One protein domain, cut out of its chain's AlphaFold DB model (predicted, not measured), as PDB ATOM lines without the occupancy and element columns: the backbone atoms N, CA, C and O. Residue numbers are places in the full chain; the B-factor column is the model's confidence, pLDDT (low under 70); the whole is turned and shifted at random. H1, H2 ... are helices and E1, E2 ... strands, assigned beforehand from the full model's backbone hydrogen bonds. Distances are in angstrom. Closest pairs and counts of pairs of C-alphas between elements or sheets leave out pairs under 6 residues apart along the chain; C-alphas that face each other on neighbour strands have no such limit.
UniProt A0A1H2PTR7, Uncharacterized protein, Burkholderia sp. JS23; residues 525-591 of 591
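AT A GLANCE: This is residues 525 to 591 of the 591 residues of an uncharacterized protein of Burkholderia sp. JS23 (UniProt A0A1H2PTR7). A small sheet of three short strands has helix H2 across one face and the longer H1 along its E1 edge; a loop, residues 548 to 563, runs out from one end and back. The printed part has 67 residues, in order H1 E1 E2 H2 E3; the sheet, E1 E3 E2, is mixed, as is the class, helices and strands. It is compact, radius of gyration of the C-alphas 11.9 A, spans 33 by 25 by 17 A.

HOW THE PARTS SIT: H1, residues 525 to 539, only grazes the sheet; its closest C-alphas to E1, residues 544 to 547, are Asn 534 and Phe 547, 5.3 A. E1 is parallel to E3, residues 587 to 590 (N 547 to O 589, 2.9 A). E3 is antiparallel to E2, residues 564 to 567 (N 590 to O 564, 2.8 A). H2, residues 574 to 583, is on the sheet, height 9.2 A. In H1 and H2 every O i to N i+4 pair is within hydrogen-bond range.

IN THESE COORDINATES: H1, 21.3 A long, begins at C-alpha 525 (389.665, 505.619, 907.583); E3 ends at C-alpha 590 (373.609, 504.737, 895.609).

THE WHOLE: The printed part has no cut; the E1 to E2 link is long. No printed residue is under 70.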
ATOM      1  N   ARG A 525     390.365 506.835 907.127       97.81
ATOM      2  CA  ARG A 525     389.665 505.619 907.583       97.81
ATOM      3  C   ARG A 525     388.288 505.453 906.923       97.81
ATOM      4  O   ARG A 525     387.889 504.322 906.662       97.81
ATOM      5  N   ARG A 526     387.590 506.553 906.606       97.12
ATOM      6  CA  ARG A 526     386.282 506.532 905.927       97.12
ATOM      7  C   ARG A 526     386.419 506.115 904.461       97.12
ATOM      8  O   ARG A 526     385.663 505.249 904.036       97.12
ATOM      9  N   PHE A 527     387.399 506.647 903.723       96.50
ATOM     10  CA  PHE A 527     387.677 506.214 902.341       96.50
ATOM     11  C   PHE A 527     387.957 504.704 902.263       96.50
ATOM     12  O   PHE A 527     387.399 504.004 901.417       96.50
ATOM     13  N   ALA A 528     388.789 504.188 903.176       96.19
ATOM     14  CA  ALA A 528     389.111 502.763 903.245       96.19
ATOM     15  C   ALA A 528     387.881 501.897 903.588       96.19
ATOM     16  O   ALA A 528     387.645 500.883 902.930       96.19
ATOM     17  N   ALA A 529     387.077 502.312 904.575       96.81
ATOM     18  CA  ALA A 529     385.877 501.589 905.000       96.81
ATOM     19  C   ALA A 529     384.794 501.543 903.909       96.81
ATOM     20  O   ALA A 529     384.309 500.460 903.587       96.81
ATOM     21  N   VAL A 530     384.468 502.683 903.287       96.56
ATOM     22  CA  VAL A 530     383.467 502.765 902.203       96.56
ATOM     23  C   VAL A 530     383.869 501.881 901.017       96.56
ATOM     24  O   VAL A 530     383.041 501.156 900.469       96.56
ATOM     25  N   ARG A 531     385.157 501.849 900.656       95.94
ATOM     26  CA  ARG A 531     385.641 500.971 899.581       95.94
ATOM     27  C   ARG A 531     385.532 499.488 899.927       95.94
ATOM     28  O   ARG A 531     385.144 498.701 899.066       95.94
ATOM     29  N   ALA A 532     385.868 499.105 901.160       96.31
ATOM     30  CA  ALA A 532     385.712 497.727 901.621       96.31
ATOM     31  C   ALA A 532     384.232 497.302 901.603       96.31
ATOM     32  O   ALA A 532     383.914 496.241 901.067       96.31
ATOM     33  N   GLN A 533     383.339 498.170 902.087       97.56
ATOM     34  CA  GLN A 533     381.888 497.978 902.061       97.56
ATOM     35  C   GLN A 533     381.355 497.798 900.632       97.56
ATOM     36  O   GLN A 533     380.651 496.827 900.370       97.56
ATOM     37  N   ASN A 534     381.714 498.677 899.691       97.50
ATOM     38  CA  ASN A 534     381.237 498.583 898.304       97.50
ATOM     39  C   ASN A 534     381.752 497.318 897.605       97.50
ATOM     40  O   ASN A 534     381.012 496.688 896.853       97.50
ATOM     41  N   TRP A 535     382.994 496.909 897.885       97.12
ATOM     42  CA  TRP A 535     383.552 495.666 897.348       97.12
ATOM     43  C   TRP A 535     382.849 494.421 897.905       97.12
ATOM     44  O   TRP A 535     382.573 493.478 897.163       97.12
ATOM     45  N   GLN A 536     382.516 494.424 899.199       97.69
ATOM     46  CA  GLN A 536     381.729 493.365 899.835       97.69
ATOM     47  C   GLN A 536     380.294 493.325 899.293       97.69
ATOM     48  O   GLN A 536     379.821 492.252 898.934       97.69
ATOM     49  N   ALA A 537     379.627 494.474 899.157       97.88
ATOM     50  CA  ALA A 537     378.269 494.570 898.616       97.88
ATOM     51  C   ALA A 537     378.188 494.153 897.136       97.88
ATOM     52  O   ALA A 537     377.220 493.512 896.731       97.88
ATOM     53  N   GLY A 538     379.214 494.467 896.338       97.44
ATOM     54  CA  GLY A 538     379.326 494.008 894.954       97.44
ATOM     55  C   GLY A 538     379.542 492.495 894.841       97.44
ATOM     56  O   GLY A 538     378.944 491.858 893.980       97.44
ATOM     57  N   ARG A 539     380.341 491.896 895.738       97.44
ATOM     58  CA  ARG A 539     380.601 490.441 895.759       97.44
ATOM     59  C   ARG A 539     379.578 489.609 896.551       97.44
ATOM     60  O   ARG A 539     379.680 488.384 896.537       97.44
ATOM     61  N   ALA A 540     378.618 490.233 897.230       98.00
ATOM     62  CA  ALA A 540     377.518 489.538 897.899       98.00
ATOM     63  C   ALA A 540     376.590 488.849 896.873       98.00
ATOM     64  O   ALA A 540     376.429 489.375 895.767       98.00
ATOM     65  N   PRO A 541     375.956 487.707 897.208       97.69
ATOM     66  CA  PRO A 541     375.022 487.022 896.311       97.69
ATOM     67  C   PRO A 541     373.769 487.864 896.005       97.69
ATOM     68  O   PRO A 541     373.478 488.849 896.682       97.69
ATOM     69  N   GLY A 542     373.018 487.457 894.977       97.69
ATOM     70  CA  GLY A 542     371.834 488.170 894.482       97.69
ATOM     71  C   GLY A 542     372.151 489.198 893.390       97.69
ATOM     72  O   GLY A 542     373.310 489.533 893.140       97.69
ATOM     73  N   ASP A 543     371.113 489.704 892.732       98.25
ATOM     74  CA  ASP A 543     371.189 490.590 891.561       98.25
ATOM     75  C   ASP A 543     371.220 492.090 891.909       98.25
ATOM     76  O   ASP A 543     371.483 492.920 891.040       98.25
ATOM     77  N   THR A 544     371.020 492.452 893.176       98.38
ATOM     78  CA  THR A 544     371.085 493.840 893.662       98.38
ATOM     79  C   THR A 544     372.349 494.109 894.486       98.38
ATOM     80  O   THR A 544     372.997 493.186 894.994       98.38
ATOM     81  N   MET A 545     372.732 495.382 894.625       98.38
ATOM     82  CA  MET A 545     373.736 495.826 895.602       98.38
ATOM     83  C   MET A 545     373.439 497.241 896.129       98.38
ATOM     84  O   MET A 545     372.657 497.991 895.548       98.38
ATOM     85  N   SER A 546     374.101 497.643 897.215       98.12
ATOM     86  CA  SER A 546     374.166 499.050 897.634       98.12
ATOM     87  C   SER A 546     375.583 499.586 897.479       98.12
ATOM     88  O   SER A 546     376.532 498.887 897.837       98.12
ATOM     89  N   PHE A 547     375.720 500.824 897.012       97.56
ATOM     90  CA  PHE A 547     377.007 501.485 896.817       97.56
ATOM     91  C   PHE A 547     377.040 502.771 897.648       97.56
ATOM     92  O   PHE A 547     376.329 503.727 897.349       97.56
ATOM     93  N   ALA A 548     377.835 502.778 898.714       97.50
ATOM     94  CA  ALA A 548     378.019 503.948 899.559       97.50
ATOM     95  C   ALA A 548     379.023 504.917 898.917       97.50
ATOM     96  O   ALA A 548     380.079 504.514 898.427       97.50
ATOM     97  N   GLN A 549     378.712 506.202 898.941       94.94
ATOM     98  CA  GLN A 549     379.559 507.276 898.455       94.94
ATOM     99  C   GLN A 549     380.209 508.026 899.625       94.94
ATOM    100  O   GLN A 549     379.854 507.899 900.803       94.94
ATOM    101  N   HIS A 550     381.208 508.830 899.296       93.56
ATOM    102  CA  HIS A 550     381.816 509.792 900.203       93.56
ATOM    103  C   HIS A 550     382.026 511.104 899.440       93.56
ATOM    104  O   HIS A 550     382.210 511.064 898.224       93.56
ATOM    105  N   PRO A 551     382.063 512.266 900.117       95.19
ATOM    106  CA  PRO A 551     382.548 513.491 899.491       95.19
ATOM    107  C   PRO A 551     383.939 513.264 898.863       95.19
ATOM    108  O   PRO A 551     384.722 512.489 899.430       95.19
ATOM    109  N   PRO A 552     384.274 513.897 897.725       96.31
ATOM    110  CA  PRO A 552     385.599 513.769 897.127       96.31
ATOM    111  C   PRO A 552     386.702 514.229 898.086       96.31
ATOM    112  O   PRO A 552     386.524 515.184 898.849       96.31
ATOM    113  N   GLY A 553     387.858 513.567 898.030       97.00
ATOM    114  CA  GLY A 553     389.071 514.066 898.674       97.00
ATOM    115  C   GLY A 553     389.555 515.354 898.011       97.00
ATOM    116  O   GLY A 553     389.405 515.541 896.806       97.00
ATOM    117  N   ARG A 554     390.167 516.247 898.785       97.12
ATOM    118  CA  ARG A 554     390.733 517.512 898.287       97.12
ATOM    119  C   ARG A 554     392.106 517.341 897.627       97.12
ATOM    120  O   ARG A 554     392.576 518.269 896.980       97.12
ATOM    121  N   VAL A 555     392.746 516.187 897.819       97.62
ATOM    122  CA  VAL A 555     394.005 515.774 897.177       97.62
ATOM    123  C   VAL A 555     393.824 514.450 896.438       97.62
ATOM    124  O   VAL A 555     394.392 514.276 895.364       97.62
ATOM    125  N   VAL A 556     393.022 513.524 896.983       97.38
ATOM    126  CA  VAL A 556     392.776 512.211 896.354       97.38
ATOM    127  C   VAL A 556     391.514 512.136 895.497       97.38
ATOM    128  O   VAL A 556     391.325 511.122 894.831       97.38
ATOM    129  N   GLY A 557     390.676 513.178 895.475       95.88
ATOM    130  CA  GLY A 557     389.516 513.303 894.583       95.88
ATOM    131  C   GLY A 557     388.463 512.206 894.735       95.88
ATOM    132  O   GLY A 557     388.165 511.744 895.839       95.88
ATOM    133  N   GLY A 558     387.884 511.819 893.600       93.00
ATOM    134  CA  GLY A 558     386.764 510.888 893.493       93.00
ATOM    135  C   GLY A 558     385.535 511.542 892.865       93.00
ATOM    136  O   GLY A 558     385.334 512.749 892.973       93.00
ATOM    137  N   MET A 559     384.709 510.729 892.210       91.25
ATOM    138  CA  MET A 559     383.424 511.144 891.651       91.25
ATOM    139  C   MET A 559     382.313 510.946 892.693       91.25
ATOM    140  O   MET A 559     382.345 509.977 893.453       91.25
ATOM    141  N   VAL A 560     381.326 511.843 892.705       92.69
ATOM    142  CA  VAL A 560     380.029 511.630 893.362       92.69
ATOM    143  C   VAL A 560     378.954 511.745 892.292       92.69
ATOM    144  O   VAL A 560     378.963 512.696 891.511       92.69
ATOM    145  N   VAL A 561     378.048 510.776 892.269       93.38
ATOM    146  CA  VAL A 561     376.873 510.734 891.393       93.38
ATOM    147  C   VAL A 561     375.617 510.903 892.255       93.38
ATOM    148  O   VAL A 561     375.651 510.703 893.473       93.38
ATOM    149  N   GLU A 562     374.507 511.309 891.648       96.00
ATOM    150  CA  GLU A 562     373.232 511.515 892.334       96.00
ATOM    151  C   GLU A 562     372.760 510.248 893.082       96.00
ATOM    152  O   GLU A 562     372.872 509.122 892.582       96.00
ATOM    153  N   GLN A 563     372.253 510.424 894.307       97.19
ATOM    154  CA  GLN A 563     371.718 509.332 895.126       97.19
ATOM    155  C   GLN A 563     370.411 508.808 894.520       97.19
ATOM    156  O   GLN A 563     369.526 509.583 894.174       97.19
ATOM    157  N   GLY A 564     370.258 507.487 894.428       97.38
ATOM    158  CA  GLY A 564     369.084 506.886 893.800       97.38
ATOM    159  C   GLY A 564     369.221 505.384 893.574       97.38
ATOM    160  O   GLY A 564     370.246 504.782 893.905       97.38
ATOM    161  N   ARG A 565     368.180 504.774 892.999       98.00
ATOM    162  CA  ARG A 565     368.207 503.400 892.477       98.00
ATOM    163  C   ARG A 565     368.382 503.453 890.965       98.00
ATOM    164  O   ARG A 565     367.603 504.112 890.286       98.00
ATOM    165  N   TYR A 566     369.351 502.700 890.466       98.06
ATOM    166  CA  TYR A 566     369.667 502.580 889.047       98.06
ATOM    167  C   TYR A 566     369.586 501.115 888.626       98.06
ATOM    168  O   TYR A 566     369.914 500.225 889.416       98.06
ATOM    169  N   GLU A 567     369.172 500.861 887.386       98.25
ATOM    170  CA  GLU A 567     369.065 499.513 886.815       98.25
ATOM    171  C   GLU A 567     369.819 499.437 885.492       98.25
ATOM    172  O   GLU A 567     369.812 500.393 884.714       98.25
ATOM    173  N   ARG A 568     370.488 498.307 885.251       97.56
ATOM    174  CA  ARG A 568     371.398 498.124 884.118       97.56
ATOM    175  C   ARG A 568     370.663 498.350 882.792       97.56
ATOM    176  O   ARG A 568     369.642 497.706 882.545       97.56
ATOM    177  N   GLY A 569     371.175 499.239 881.944       95.50
ATOM    178  CA  GLY A 569     370.506 499.625 880.698       95.50
ATOM    179  C   GLY A 569     370.853 501.033 880.191       95.50
ATOM    180  O   GLY A 569     371.546 501.791 880.867       95.50
ATOM    181  N   PRO A 570     370.342 501.419 879.005       95.25
ATOM    182  CA  PRO A 570     370.799 502.602 878.260       95.25
ATOM    183  C   PRO A 570     370.517 503.949 878.943       95.25
ATOM    184  O   PRO A 570     371.148 504.944 878.604       95.25
ATOM    185  N   ASN A 571     369.592 503.986 879.907       96.00
ATOM    186  CA  ASN A 571     369.237 505.198 880.651       96.00
ATOM    187  C   ASN A 571     370.112 505.417 881.903       96.00
ATOM    188  O   ASN A 571     369.971 506.435 882.579       96.00
ATOM    189  N   THR A 572     370.981 504.463 882.246       96.25
ATOM    190  CA  THR A 572     371.812 504.506 883.453       96.25
ATOM    191  C   THR A 572     373.193 505.087 883.110       96.25
ATOM    192  O   THR A 572     373.793 504.662 882.121       96.25
ATOM    193  N   PRO A 573     373.740 506.044 883.894       94.94
ATOM    194  CA  PRO A 573     375.049 506.639 883.621       94.94
ATOM    195  C   PRO A 573     376.143 505.579 883.445       94.94
ATOM    196  O   PRO A 573     376.261 504.677 884.272       94.94
ATOM    197  N   ALA A 574     376.984 505.709 882.413       91.94
ATOM    198  CA  ALA A 574     377.940 504.667 882.008       91.94
ATOM    199  C   ALA A 574     378.907 504.213 883.125       91.94
ATOM    200  O   ALA A 574     379.318 503.055 883.157       91.94
ATOM    201  N   TRP A 575     379.234 505.094 884.078       92.75
ATOM    202  CA  TRP A 575     380.001 504.736 885.277       92.75
ATOM    203  C   TRP A 575     379.229 503.775 886.202       92.75
ATOM    204  O   TRP A 575     379.795 502.793 886.678       92.75
ATOM    205  N   ILE A 576     377.926 504.007 886.406       96.56
ATOM    206  CA  ILE A 576     377.042 503.126 887.188       96.56
ATOM    207  C   ILE A 576     376.801 501.806 886.443       96.56
ATOM    208  O   ILE A 576     376.877 500.748 887.068       96.56
ATOM    209  N   ASP A 577     376.569 501.833 885.124       96.88
ATOM    210  CA  ASP A 577     376.422 500.588 884.349       96.88
ATOM    211  C   ASP A 577     377.717 499.759 884.394       96.88
ATOM    212  O   ASP A 577     377.669 498.552 884.616       96.88
ATOM    213  N   GLY A 578     378.887 500.411 884.358       96.12
ATOM    214  CA  GLY A 578     380.183 499.782 884.629       96.12
ATOM    215  C   GLY A 578     380.263 499.108 886.007       96.12
ATOM    216  O   GLY A 578     380.681 497.954 886.105       96.12
ATOM    217  N   VAL A 579     379.811 499.772 887.080       97.56
ATOM    218  CA  VAL A 579     379.740 499.162 888.428       97.56
ATOM    219  C   VAL A 579     378.864 497.901 888.400       97.56
ATOM    220  O   VAL A 579     379.265 496.862 888.933       97.56
ATOM    221  N   LEU A 580     377.707 497.959 887.733       98.06
ATOM    222  CA  LEU A 580     376.800 496.820 887.567       98.06
ATOM    223  C   LEU A 580     377.439 495.685 886.742       98.06
ATOM    224  O   LEU A 580     377.378 494.524 887.152       98.06
ATOM    225  N   MET A 581     378.121 496.001 885.638       97.19
ATOM    226  CA  MET A 581     378.842 495.048 884.780       97.19
ATOM    227  C   MET A 581     380.015 494.360 885.486       97.19
ATOM    228  O   MET A 581     380.231 493.155 885.308       97.19
ATOM    229  N   LEU A 582     380.779 495.096 886.299       97.50
ATOM    230  CA  LEU A 582     381.928 494.544 887.016       97.50
ATOM    231  C   LEU A 582     381.498 493.478 888.027       97.50
ATOM    232  O   LEU A 582     382.105 492.404 888.071       97.50
ATOM    233  N   PHE A 583     380.438 493.763 888.788       97.81
ATOM    234  CA  PHE A 583     379.921 492.897 889.851       97.81
ATOM    235  C   PHE A 583     378.821 491.916 889.408       97.81
ATOM    236  O   PHE A 583     378.378 491.110 890.223       97.81
ATOM    237  N   GLY A 584     378.384 491.948 888.144       97.31
ATOM    238  CA  GLY A 584     377.334 491.057 887.629       97.31
ATOM    239  C   GLY A 584     375.942 491.355 888.201       97.31
ATOM    240  O   GLY A 584     375.155 490.439 888.432       97.31
ATOM    241  N   LYS A 585     375.651 492.630 888.475       98.31
ATOM    242  CA  LYS A 585     374.418 493.094 889.124       98.31
ATOM    243  C   LYS A 585     373.416 493.650 888.108       98.31
ATOM    244  O   LYS A 585     373.790 494.175 887.061       98.31
ATOM    245  N   ARG A 586     372.129 493.557 888.443       98.31
ATOM    246  CA  ARG A 586     371.002 494.136 887.701       98.31
ATOM    247  C   ARG A 586     370.657 495.544 888.183       98.31
ATOM    248  O   ARG A 586     370.310 496.382 887.355       98.31
ATOM    249  N   SER A 587     370.746 495.818 889.484       98.31
ATOM    250  CA  SER A 587     370.461 497.150 890.032       98.31
ATOM    251  C   SER A 587     371.329 497.517 891.235       98.31
ATOM    252  O   SER A 587     371.877 496.660 891.937       98.31
ATOM    253  N   VAL A 588     371.474 498.824 891.456       98.44
ATOM    254  CA  VAL A 588     372.262 499.392 892.552       98.44
ATOM    255  C   VAL A 588     371.554 500.587 893.176       98.44
ATOM    256  O   VAL A 588     371.052 501.464 892.474       98.44
ATOM    257  N   THR A 589     371.554 500.638 894.507       98.31
ATOM    258  CA  THR A 589     371.138 501.823 895.268       98.31
ATOM    259  C   THR A 589     372.373 502.594 895.728       98.31
ATOM    260  O   THR A 589     373.115 502.107 896.591       98.31
ATOM    261  N   LEU A 590     372.586 503.787 895.169       97.56
ATOM    262  CA  LEU A 590     373.609 504.737 895.609       97.56
ATOM    263  C   LEU A 590     373.147 505.429 896.900       97.56
ATOM    264  O   LEU A 590     371.992 505.849 896.999       97.56
ATOM    265  N   LYS A 591     374.046 505.537 897.883       95.00
ATOM    266  CA  LYS A 591     373.808 506.130 899.212       95.00
ATOM    267  C   LYS A 591     374.934 507.081 899.591       95.00
ATOM    268  O   LYS A 591     376.092 506.729 899.301       95.00
TER     269      LYS A 591